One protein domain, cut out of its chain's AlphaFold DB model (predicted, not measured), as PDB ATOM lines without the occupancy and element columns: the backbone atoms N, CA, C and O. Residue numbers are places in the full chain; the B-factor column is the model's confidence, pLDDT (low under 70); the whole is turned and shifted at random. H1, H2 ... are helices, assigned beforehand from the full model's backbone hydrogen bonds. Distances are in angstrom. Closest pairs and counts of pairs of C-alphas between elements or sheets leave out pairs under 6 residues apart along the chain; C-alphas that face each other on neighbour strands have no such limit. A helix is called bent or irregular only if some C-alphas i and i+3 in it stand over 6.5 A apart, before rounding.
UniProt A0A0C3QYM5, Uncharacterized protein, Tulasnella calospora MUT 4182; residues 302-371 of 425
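What this domain is: This is residues 302 to 371 of the 425 residues of an uncharacterized protein of Tulasnella calospora MUT 4182 (UniProt A0A0C3QYM5). This is an open arch of three helices: a helix bent into two arms, H2a and H2b, forms the bridge, with H1 at one end of it and H3 at the other, like two legs. No helix touches another, and the space between the two legs is open. The printed part has 70 residues, with three named helices in the order H1, H2, H3, no named strand, and the class all helix. It is loose, with a radius of gyration of the C-alphas of 16.0 A, and elongated, spanning 40 by 26 by 23 A along its three main axes.

How they stand to each other: Start at the first printed residue and go along H1, residues 302 to 318, where you will find a kink of 37 degrees near residue 312. H1 is neither bent nor irregular, but only just: C-alphas 309 and 312 are 6.0 A apart. Next look at H2, residues 326 to 345, the longest helix by residues. By its hydrogen bonds it was assigned as one helix, but it is bent, with C-alphas 333 and 336 7.2 A apart. Its arms are H2a, residues 326 to 333, and H2b, residues 336 to 345, while residues 334 and 335 belong to neither. The lines of H2a and H2b stand at 89 degrees, about perpendicular. H1 and H2a are apart, with no C-alpha of the one within 8 A of the other, though they follow each other in the chain. Last comes H3, residues 354 to 369, and H2b and H3 are apart by the same test. H1 is apart from H2b and from H3 as well, and H2a is apart from H3. In the backbone, every O i to N i+4 pair is within hydrogen-bond range in H2b and H3, whereas H1 has 11 of 13 such pairs within range and H2a has 3 of 4.

Where its parts are: Find C-alpha 302 at (-87.226, -24.363, -21.642); from there H1 runs 22.7 A to C-alpha 318. After a short link of 7 residues, look for C-alpha 326 at (-103.878, -15.310, -14.568), where H2a begins; it measures 11.9 A from first to last C-alpha. H2b begins at C-alpha 336 and covers 14.4 A to C-alpha 345. The short link of 8 residues from H2 to H3 includes residues 347 to 349, a run of helix too short to bear a name. H3 then goes 21.8 A from C-alpha 354 to C-alpha 369 at (-91.067, -3.465, -5.976), and residues 370 and 371 follow it.

The domain as a whole: Look for the two C-alphas farthest apart, those of Asp 303 and Asp 353, at 44.0 A; the first and last printed C-alphas, of Phe 302 and Asp 371, are 30.2 A apart. The printed part has no cut, and both links between the named helices are short, neither of them tight. Four stretches stand free, with no C-alpha 8 or more residues away along the chain within 10 A: residues 302 to 311, which belong to H1; residues 317 to 322; residues 333 to 338, which belong to H2; and residues 365 to 371, of which 365 to 369 belong to H3. Without them the body has 41 residues and spans 37 by 20 by 16 A. In the B-factor column the mean pLDDT of the printed part is 77.3. There are 21 residues under 70, where the model's confidence is low: residue 312, residues 315 to 316, residue 318, residues 320 to 335 and residue 371. The mean pLDDT is 56 in H2a, but 87 in H2b and 88 in H3.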
ATOM      1  N   PHE A 302     -86.891 -25.022 -20.380       82.50
ATOM      2  CA  PHE A 302     -87.226 -24.363 -21.642       82.50
ATOM      3  C   PHE A 302     -88.704 -24.505 -21.995       82.50
ATOM      4  O   PHE A 302     -89.299 -23.505 -22.376       82.50
ATOM      5  N   ASP A 303     -89.321 -25.667 -21.791       80.69
ATOM      6  CA  ASP A 303     -90.756 -25.876 -22.001       80.69
ATOM      7  C   ASP A 303     -91.598 -25.033 -21.046       80.69
ATOM      8  O   ASP A 303     -92.613 -24.472 -21.457       80.69
ATOM      9  N   LEU A 304     -91.166 -24.858 -19.793       81.44
ATOM     10  CA  LEU A 304     -91.826 -23.966 -18.842       81.44
ATOM     11  C   LEU A 304     -91.764 -22.508 -19.317       81.44
ATOM     12  O   LEU A 304     -92.777 -21.807 -19.301       81.44
ATOM     13  N   VAL A 305     -90.594 -22.053 -19.771       81.62
ATOM     14  CA  VAL A 305     -90.408 -20.704 -20.326       81.62
ATOM     15  C   VAL A 305     -91.222 -20.535 -21.608       81.62
ATOM     16  O   VAL A 305     -91.902 -19.523 -21.773       81.62
ATOM     17  N   TYR A 306     -91.226 -21.534 -22.488       83.94
ATOM     18  CA  TYR A 306     -91.994 -21.527 -23.728       83.94
ATOM     19  C   TYR A 306     -93.498 -21.493 -23.434       83.94
ATOM     20  O   TYR A 306     -94.227 -20.684 -24.003       83.94
ATOM     21  N   ALA A 307     -93.972 -22.279 -22.470       80.75
ATOM     22  CA  ALA A 307     -95.350 -22.241 -21.999       80.75
ATOM     23  C   ALA A 307     -95.703 -20.890 -21.356       80.75
ATOM     24  O   ALA A 307     -96.809 -20.390 -21.551       80.75
ATOM     25  N   LEU A 308     -94.781 -20.239 -20.645       77.88
ATOM     26  CA  LEU A 308     -95.006 -18.909 -20.067       77.88
ATOM     27  C   LEU A 308     -95.094 -17.808 -21.132       77.88
ATOM     28  O   LEU A 308     -95.979 -16.949 -21.064       77.88
ATOM     29  N   VAL A 309     -94.192 -17.836 -22.114       79.44
ATOM     30  CA  VAL A 309     -94.099 -16.836 -23.188       79.44
ATOM     31  C   VAL A 309     -95.227 -17.028 -24.200       79.44
ATOM     32  O   VAL A 309     -95.972 -16.092 -24.495       79.44
ATOM     33  N   PHE A 310     -95.403 -18.249 -24.699       80.81
ATOM     34  CA  PHE A 310     -96.355 -18.555 -25.766       80.81
ATOM     35  C   PHE A 310     -97.729 -18.968 -25.242       80.81
ATOM     36  O   PHE A 310     -98.735 -18.672 -25.890       80.81
ATOM     37  N   GLY A 311     -97.821 -19.559 -24.049       75.94
ATOM     38  CA  GLY A 311     -99.109 -19.907 -23.441       75.94
ATOM     39  C   GLY A 311     -99.966 -18.677 -23.154       75.94
ATOM     40  O   GLY A 311    -101.174 -18.716 -23.370       75.94
ATOM     41  N   ARG A 312     -99.361 -17.531 -22.802       66.50
ATOM     42  CA  ARG A 312    -100.081 -16.248 -22.698       66.50
ATOM     43  C   ARG A 312    -100.722 -15.824 -24.018       66.50
ATOM     44  O   ARG A 312    -101.858 -15.352 -24.021       66.50
ATOM     45  N   SER A 313    -100.005 -16.004 -25.125       71.88
ATOM     46  CA  SER A 313    -100.491 -15.633 -26.454       71.88
ATOM     47  C   SER A 313    -101.591 -16.584 -26.933       71.88
ATOM     48  O   SER A 313    -102.601 -16.131 -27.466       71.88
ATOM     49  N   ILE A 314    -101.450 -17.889 -26.674       73.00
ATOM     50  CA  ILE A 314    -102.458 -18.903 -27.019       73.00
ATOM     51  C   ILE A 314    -103.740 -18.698 -26.206       73.00
ATOM     52  O   ILE A 314    -104.822 -18.699 -26.785       73.00
ATOM     53  N   ILE A 315    -103.637 -18.444 -24.898       66.12
ATOM     54  CA  ILE A 315    -104.791 -18.145 -24.034       66.12
ATOM     55  C   ILE A 315    -105.480 -16.851 -24.486       66.12
ATOM     56  O   ILE A 315    -106.705 -16.806 -24.566       66.12
ATOM     57  N   GLY A 316    -104.717 -15.814 -24.843       66.38
ATOM     58  CA  GLY A 316    -105.275 -14.565 -25.370       66.38
ATOM     59  C   GLY A 316    -106.067 -14.757 -26.667       66.38
ATOM     60  O   GLY A 316    -107.133 -14.165 -26.830       66.38
ATOM     61  N   ILE A 317    -105.586 -15.624 -27.565       72.88
ATOM     62  CA  ILE A 317    -106.271 -15.956 -28.821       72.88
ATOM     63  C   ILE A 317    -107.499 -16.842 -28.563       72.88
ATOM     64  O   ILE A 317    -108.553 -16.601 -29.149       72.88
ATOM     65  N   LEU A 318    -107.399 -17.832 -27.667       67.12
ATOM     66  CA  LEU A 318    -108.490 -18.769 -27.384       67.12
ATOM     67  C   LEU A 318    -109.692 -18.112 -26.702       67.12
ATOM     68  O   LEU A 318    -110.827 -18.490 -26.979       67.12
ATOM     69  N   PHE A 319    -109.453 -17.139 -25.820       70.62
ATOM     70  CA  PHE A 319    -110.521 -16.474 -25.074       70.62
ATOM     71  C   PHE A 319    -111.002 -15.167 -25.712       70.62
ATOM     72  O   PHE A 319    -111.913 -14.541 -25.173       70.62
ATOM     73  N   GLY A 320    -110.432 -14.756 -26.856       56.62
ATOM     74  CA  GLY A 320    -110.912 -13.629 -27.672       56.62
ATOM     75  C   GLY A 320    -111.022 -12.290 -26.929       56.62
ATOM     76  O   GLY A 320    -111.656 -11.353 -27.411       56.62
ATOM     77  N   GLY A 321    -110.429 -12.197 -25.743       58.47
ATOM     78  CA  GLY A 321    -110.621 -11.118 -24.793       58.47
ATOM     79  C   GLY A 321    -109.275 -10.667 -24.263       58.47
ATOM     80  O   GLY A 321    -108.402 -11.491 -23.999       58.47
ATOM     81  N   LYS A 322    -109.117  -9.345 -24.118       58.50
ATOM     82  CA  LYS A 322    -107.968  -8.708 -23.458       58.50
ATOM     83  C   LYS A 322    -107.622  -9.527 -22.210       58.50
ATOM     84  O   LYS A 322    -108.456  -9.574 -21.304       58.50
ATOM     85  N   PRO A 323    -106.471 -10.216 -22.171       49.22
ATOM     86  CA  PRO A 323    -106.212 -11.183 -21.125       49.22
ATOM     87  C   PRO A 323    -106.108 -10.435 -19.800       49.22
ATOM     88  O   PRO A 323    -105.120  -9.756 -19.520       49.22
ATOM     89  N   LEU A 324    -107.140 -10.566 -18.965       52.53
ATOM     90  CA  LEU A 324    -106.968 -10.440 -17.530       52.53
ATOM     91  C   LEU A 324    -105.928 -11.501 -17.187       52.53
ATOM     92  O   LEU A 324    -106.163 -12.692 -17.376       52.53
ATOM     93  N   SER A 325    -104.737 -11.040 -16.809       51.22
ATOM     94  CA  SER A 325    -103.626 -11.856 -16.321       51.22
ATOM     95  C   SER A 325    -104.142 -13.056 -15.500       51.22
ATOM     96  O   SER A 325    -105.131 -12.896 -14.788       51.22
ATOM     97  N   PRO A 326    -103.507 -14.239 -15.503       50.97
ATOM     98  CA  PRO A 326    -103.878 -15.310 -14.568       50.97
ATOM     99  C   PRO A 326    -103.821 -14.842 -13.093       50.97
ATOM    100  O   PRO A 326    -104.624 -15.280 -12.272       50.97
ATOM    101  N   PHE A 327    -102.993 -13.831 -12.785       54.19
ATOM    102  CA  PHE A 327    -103.036 -13.095 -11.509       54.19
ATOM    103  C   PHE A 327    -104.287 -12.226 -11.320       54.19
ATOM    104  O   PHE A 327    -104.665 -11.922 -10.200       54.19
ATOM    105  N   GLY A 328    -104.946 -11.819 -12.397       52.22
ATOM    106  CA  GLY A 328    -106.227 -11.121 -12.410       52.22
ATOM    107  C   GLY A 328    -107.424 -12.027 -12.115       52.22
ATOM    108  O   GLY A 328    -108.402 -11.534 -11.567       52.22
ATOM    109  N   VAL A 329    -107.357 -13.339 -12.384       56.16
ATOM    110  CA  VAL A 329    -108.428 -14.274 -11.983       56.16
ATOM    111  C   VAL A 329    -108.349 -14.559 -10.481       56.16
ATOM    112  O   VAL A 329    -109.340 -14.350  -9.783       56.16
ATOM    113  N   LEU A 330    -107.164 -14.889  -9.945       55.72
ATOM    114  CA  LEU A 330    -106.951 -14.960  -8.486       55.72
ATOM    115  C   LEU A 330    -107.153 -13.594  -7.806       55.72
ATOM    116  O   LEU A 330    -107.743 -13.493  -6.728       55.72
ATOM    117  N   GLY A 331    -106.739 -12.526  -8.482       53.38
ATOM    118  CA  GLY A 331    -106.951 -11.148  -8.069       53.38
ATOM    119  C   GLY A 331    -108.413 -10.711  -8.115       53.38
ATOM    120  O   GLY A 331    -108.759  -9.786  -7.404       53.38
ATOM    121  N   SER A 332    -109.302 -11.360  -8.871       59.75
ATOM    122  CA  SER A 332    -110.725 -10.986  -8.913       59.75
ATOM    123  C   SER A 332    -111.487 -11.430  -7.661       59.75
ATOM    124  O   SER A 332    -112.361 -10.705  -7.183       59.75
ATOM    125  N   ALA A 333    -111.101 -12.571  -7.077       62.22
ATOM    126  CA  ALA A 333    -111.693 -13.092  -5.847       62.22
ATOM    127  C   ALA A 333    -111.182 -12.345  -4.600       62.22
ATOM    128  O   ALA A 333    -111.966 -11.990  -3.723       62.22
ATOM    129  N   SER A 334    -109.881 -12.030  -4.550       59.62
ATOM    130  CA  SER A 334    -109.269 -11.240  -3.462       59.62
ATOM    131  C   SER A 334    -109.402  -9.718  -3.665       59.62
ATOM    132  O   SER A 334    -109.286  -8.915  -2.734       59.62
ATOM    133  N   GLY A 335    -109.705  -9.297  -4.892       67.75
ATOM    134  CA  GLY A 335    -109.545  -7.922  -5.354       67.75
ATOM    135  C   GLY A 335    -110.417  -6.913  -4.646       67.75
ATOM    136  O   GLY A 335    -109.989  -5.782  -4.492       67.75
ATOM    137  N   LYS A 336    -111.601  -7.284  -4.149       78.94
ATOM    138  CA  LYS A 336    -112.440  -6.329  -3.407       78.94
ATOM    139  C   LYS A 336    -111.818  -5.942  -2.068       78.94
ATOM    140  O   LYS A 336    -111.863  -4.774  -1.703       78.94
ATOM    141  N   ILE A 337    -111.225  -6.897  -1.355       81.62
ATOM    142  CA  ILE A 337    -110.599  -6.657  -0.047       81.62
ATOM    143  C   ILE A 337    -109.236  -5.997  -0.242       81.62
ATOM    144  O   ILE A 337    -108.940  -4.999   0.416       81.62
ATOM    145  N   LEU A 338    -108.443  -6.508  -1.188       80.19
ATOM    146  CA  LEU A 338    -107.139  -5.947  -1.517       80.19
ATOM    147  C   LEU A 338    -107.271  -4.513  -2.031       80.19
ATOM    148  O   LEU A 338    -106.603  -3.632  -1.509       80.19
ATOM    149  N   ARG A 339    -108.189  -4.247  -2.972       83.94
ATOM    150  CA  ARG A 339    -108.456  -2.896  -3.485       83.94
ATOM    151  C   ARG A 339    -108.882  -1.954  -2.368       83.94
ATOM    152  O   ARG A 339    -108.408  -0.831  -2.334       83.94
ATOM    153  N   LYS A 340    -109.718  -2.406  -1.425       88.88
ATOM    154  CA  LYS A 340    -110.136  -1.573  -0.290       88.88
ATOM    155  C   LYS A 340    -108.960  -1.216   0.626       88.88
ATOM    156  O   LYS A 340    -108.882  -0.083   1.078       88.88
ATOM    157  N   ARG A 341    -108.030  -2.148   0.869       87.81
ATOM    158  CA  ARG A 341    -106.793  -1.870   1.624       87.81
ATOM    159  C   ARG A 341    -105.818  -0.983   0.850       87.81
ATOM    160  O   ARG A 341    -105.274  -0.057   1.433       87.81
ATOM    161  N   LEU A 342    -105.651  -1.219  -0.451       87.94
ATOM    162  CA  LEU A 342    -104.785  -0.412  -1.311       87.94
ATOM    163  C   LEU A 342    -105.270   1.036  -1.396       87.94
ATOM    164  O   LEU A 342    -104.467   1.949  -1.286       87.94
ATOM    165  N   LEU A 343    -106.581   1.245  -1.536       91.38
ATOM    166  CA  LEU A 343    -107.179   2.582  -1.565       91.38
ATOM    167  C   LEU A 343    -107.109   3.293  -0.209       91.38
ATOM    168  O   LEU A 343    -107.008   4.512  -0.173       91.38
ATOM    169  N   LEU A 344    -107.123   2.549   0.904       92.56
ATOM    170  CA  LEU A 344    -106.882   3.124   2.231       92.56
ATOM    171  C   LEU A 344    -105.432   3.593   2.402       92.56
ATOM    172  O   LEU A 344    -105.201   4.605   3.054       92.56
ATOM    173  N   GLN A 345    -104.472   2.860   1.836       92.31
ATOM    174  CA  GLN A 345    -103.047   3.171   1.968       92.31
ATOM    175  C   GLN A 345    -102.568   4.204   0.934       92.31
ATOM    176  O   GLN A 345    -101.696   5.012   1.238       92.31
ATOM    177  N   TYR A 346    -103.186   4.234  -0.249       94.31
ATOM    178  CA  TYR A 346    -102.859   5.141  -1.350       94.31
ATOM    179  C   TYR A 346    -104.148   5.740  -1.951       94.31
ATOM    180  O   TYR A 346    -104.602   5.314  -3.019       94.31
ATOM    181  N   PRO A 347    -104.767   6.743  -1.298       91.31
ATOM    182  CA  PRO A 347    -106.047   7.313  -1.736       91.31
ATOM    183  C   PRO A 347    -105.975   7.974  -3.122       91.31
ATOM    184  O   PRO A 347    -106.966   8.006  -3.847       91.31
ATOM    185  N   GLY A 348    -104.788   8.430  -3.537       92.25
ATOM    186  CA  GLY A 348    -104.565   9.017  -4.858       92.25
ATOM    187  C   GLY A 348    -104.688   8.033  -6.028       92.25
ATOM    188  O   GLY A 348    -104.642   8.463  -7.172       92.25
ATOM    189  N   LEU A 349    -104.865   6.724  -5.802       90.81
ATOM    190  CA  LEU A 349    -105.108   5.782  -6.904       90.81
ATOM    191  C   LEU A 349    -106.503   5.925  -7.541       90.81
ATOM    192  O   LEU A 349    -106.679   5.480  -8.677       90.81
ATOM    193  N   GLU A 350    -107.481   6.496  -6.829       93.25
ATOM    194  CA  GLU A 350    -108.873   6.638  -7.300       93.25
ATOM    195  C   GLU A 350    -109.211   8.045  -7.811       93.25
ATOM    196  O   GLU A 350    -110.299   8.253  -8.336       93.25
ATOM    197  N   THR A 351    -108.279   8.999  -7.709       91.94
ATOM    198  CA  THR A 351    -108.473  10.349  -8.254       91.94
ATOM    199  C   THR A 351    -108.405  10.342  -9.787       91.94
ATOM    200  O   THR A 351    -107.580   9.645 -10.391       91.94
ATOM    201  N   ASP A 352    -109.273  11.132 -10.423       92.50
ATOM    202  CA  ASP A 352    -109.251  11.355 -11.875       92.50
ATOM    203  C   ASP A 352    -108.135  12.331 -12.289       92.50
ATOM    204  O   ASP A 352    -107.772  12.409 -13.468       92.50
ATOM    205  N   ASP A 353    -107.526  13.022 -11.321       94.75
ATOM    206  CA  ASP A 353    -106.411  13.926 -11.561       94.75
ATOM    207  C   ASP A 353    -105.141  13.141 -11.912       94.75
ATOM    208  O   ASP A 353    -104.455  12.555 -11.070       94.75
ATOM    209  N   ALA A 354    -104.788  13.173 -13.200       90.38
ATOM    210  CA  ALA A 354    -103.588  12.550 -13.753       90.38
ATOM    211  C   ALA A 354    -102.295  12.778 -12.931       90.38
ATOM    212  O   ALA A 354    -101.566  11.797 -12.730       90.38
ATOM    213  N   PRO A 355    -101.974  13.995 -12.430       92.44
ATOM    214  CA  PRO A 355    -100.750  14.197 -11.654       92.44
ATOM    215  C   PRO A 355    -100.786  13.487 -10.295       92.44
ATOM    216  O   PRO A 355     -99.814  12.824  -9.930       92.44
ATOM    217  N   GLU A 356    -101.900  13.552  -9.566       90.12
ATOM    218  CA  GLU A 356    -102.036  12.897  -8.261       90.12
ATOM    219  C   GLU A 356    -102.022  11.373  -8.386       90.12
ATOM    220  O   GLU A 356    -101.351  10.684  -7.612       90.12
ATOM    221  N   ARG A 357    -102.670  10.847  -9.429       91.06
ATOM    222  CA  ARG A 357    -102.667   9.417  -9.732       91.06
ATOM    223  C   ARG A 357    -101.272   8.905 -10.065       91.06
ATOM    224  O   ARG A 357    -100.884   7.837  -9.596       91.06
ATOM    225  N   SER A 358    -100.500   9.659 -10.847       88.06
ATOM    226  CA  SER A 358     -99.125   9.281 -11.192       88.06
ATOM    227  C   SER A 358     -98.220   9.194  -9.959       88.06
ATOM    228  O   SER A 358     -97.430   8.258  -9.842       88.06
ATOM    229  N   LYS A 359     -98.402  10.110  -8.999       92.25
ATOM    230  CA  LYS A 359     -97.665  10.123  -7.736       92.25
ATOM    231  C   LYS A 359     -98.014   8.917  -6.865       92.25
ATOM    232  O   LYS A 359     -97.117   8.207  -6.433       92.25
ATOM    233  N   ALA A 360     -99.303   8.632  -6.693       92.12
ATOM    234  CA  ALA A 360     -99.754   7.509  -5.873       92.12
ATOM    235  C   ALA A 360     -99.337   6.140  -6.447       92.12
ATOM    236  O   ALA A 360     -99.034   5.214  -5.698       92.12
ATOM    237  N   VAL A 361     -99.274   6.007  -7.779       90.88
ATOM    238  CA  VAL A 361     -98.730   4.812  -8.447       90.88
ATOM    239  C   VAL A 361     -97.222   4.688  -8.216       90.88
ATOM    240  O   VAL A 361     -96.734   3.579  -8.020       90.88
ATOM    241  N   CYS A 362     -96.488   5.802  -8.232       91.31
ATOM    242  CA  CYS A 362     -95.050   5.806  -7.972       91.31
ATOM    243  C   CYS A 362     -94.746   5.380  -6.528       91.31
ATOM    244  O   CYS A 362     -93.961   4.456  -6.337       91.31
ATOM    245  N   ASP A 363     -95.454   5.950  -5.548       88.75
ATOM    246  CA  ASP A 363     -95.336   5.583  -4.130       88.75
ATOM    247  C   ASP A 363     -95.641   4.088  -3.915       88.75
ATOM    248  O   ASP A 363     -94.875   3.376  -3.268       88.75
ATOM    249  N   PHE A 364     -96.703   3.572  -4.547       90.38
ATOM    250  CA  PHE A 364     -97.037   2.144  -4.506       90.38
ATOM    251  C   PHE A 364     -95.925   1.253  -5.083       90.38
ATOM    252  O   PHE A 364     -95.592   0.223  -4.498       90.38
ATOM    253  N   LEU A 365     -95.353   1.617  -6.236       86.38
ATOM    254  CA  LEU A 365     -94.283   0.837  -6.865       86.38
ATOM    255  C   LEU A 365     -92.993   0.883  -6.039       86.38
ATOM    256  O   LEU A 365     -92.307  -0.133  -5.953       86.38
ATOM    257  N   CYS A 366     -92.673   2.020  -5.421       83.69
ATOM    258  CA  CYS A 366     -91.526   2.149  -4.527       83.69
ATOM    259  C   CYS A 366     -91.659   1.247  -3.294       83.69
ATOM    260  O   CYS A 366     -90.715   0.522  -2.984       83.69
ATOM    261  N   ASP A 367     -92.834   1.210  -2.667       83.69
ATOM    262  CA  ASP A 367     -93.068   0.371  -1.489       83.69
ATOM    263  C   ASP A 367     -93.106  -1.134  -1.826       83.69
ATOM    264  O   ASP A 367     -92.636  -1.948  -1.037       83.69
ATOM    265  N   PHE A 368     -93.639  -1.534  -2.991       77.56
ATOM    266  CA  PHE A 368     -93.822  -2.957  -3.333       77.56
ATOM    267  C   PHE A 368     -92.693  -3.599  -4.140       77.56
ATOM    268  O   PHE A 368     -92.436  -4.789  -3.965       77.56
ATOM    269  N   LEU A 369     -92.084  -2.883  -5.089       74.12
ATOM    270  CA  LEU A 369     -91.067  -3.465  -5.976       74.12
ATOM    271  C   LEU A 369     -89.650  -3.236  -5.481       74.12
ATOM    272  O   LEU A 369     -88.769  -4.021  -5.822       74.12
ATOM    273  N   LEU A 370     -89.418  -2.147  -4.750       76.69
ATOM    274  CA  LEU A 370     -88.063  -1.733  -4.409       76.69
ATOM    275  C   LEU A 370     -87.678  -2.057  -2.963       76.69
ATOM    276  O   LEU A 370     -86.488  -2.016  -2.677       76.69
ATOM    277  N   ASP A 371     -88.623  -2.413  -2.080       63.47
ATOM    278  CA  ASP A 371     -88.397  -2.637  -0.633       63.47
ATOM    279  C   ASP A 371     -87.465  -1.579  -0.009       63.47
ATOM    280  O   ASP A 371     -86.685  -1.815   0.914       63.47
TER     281      ASP A 371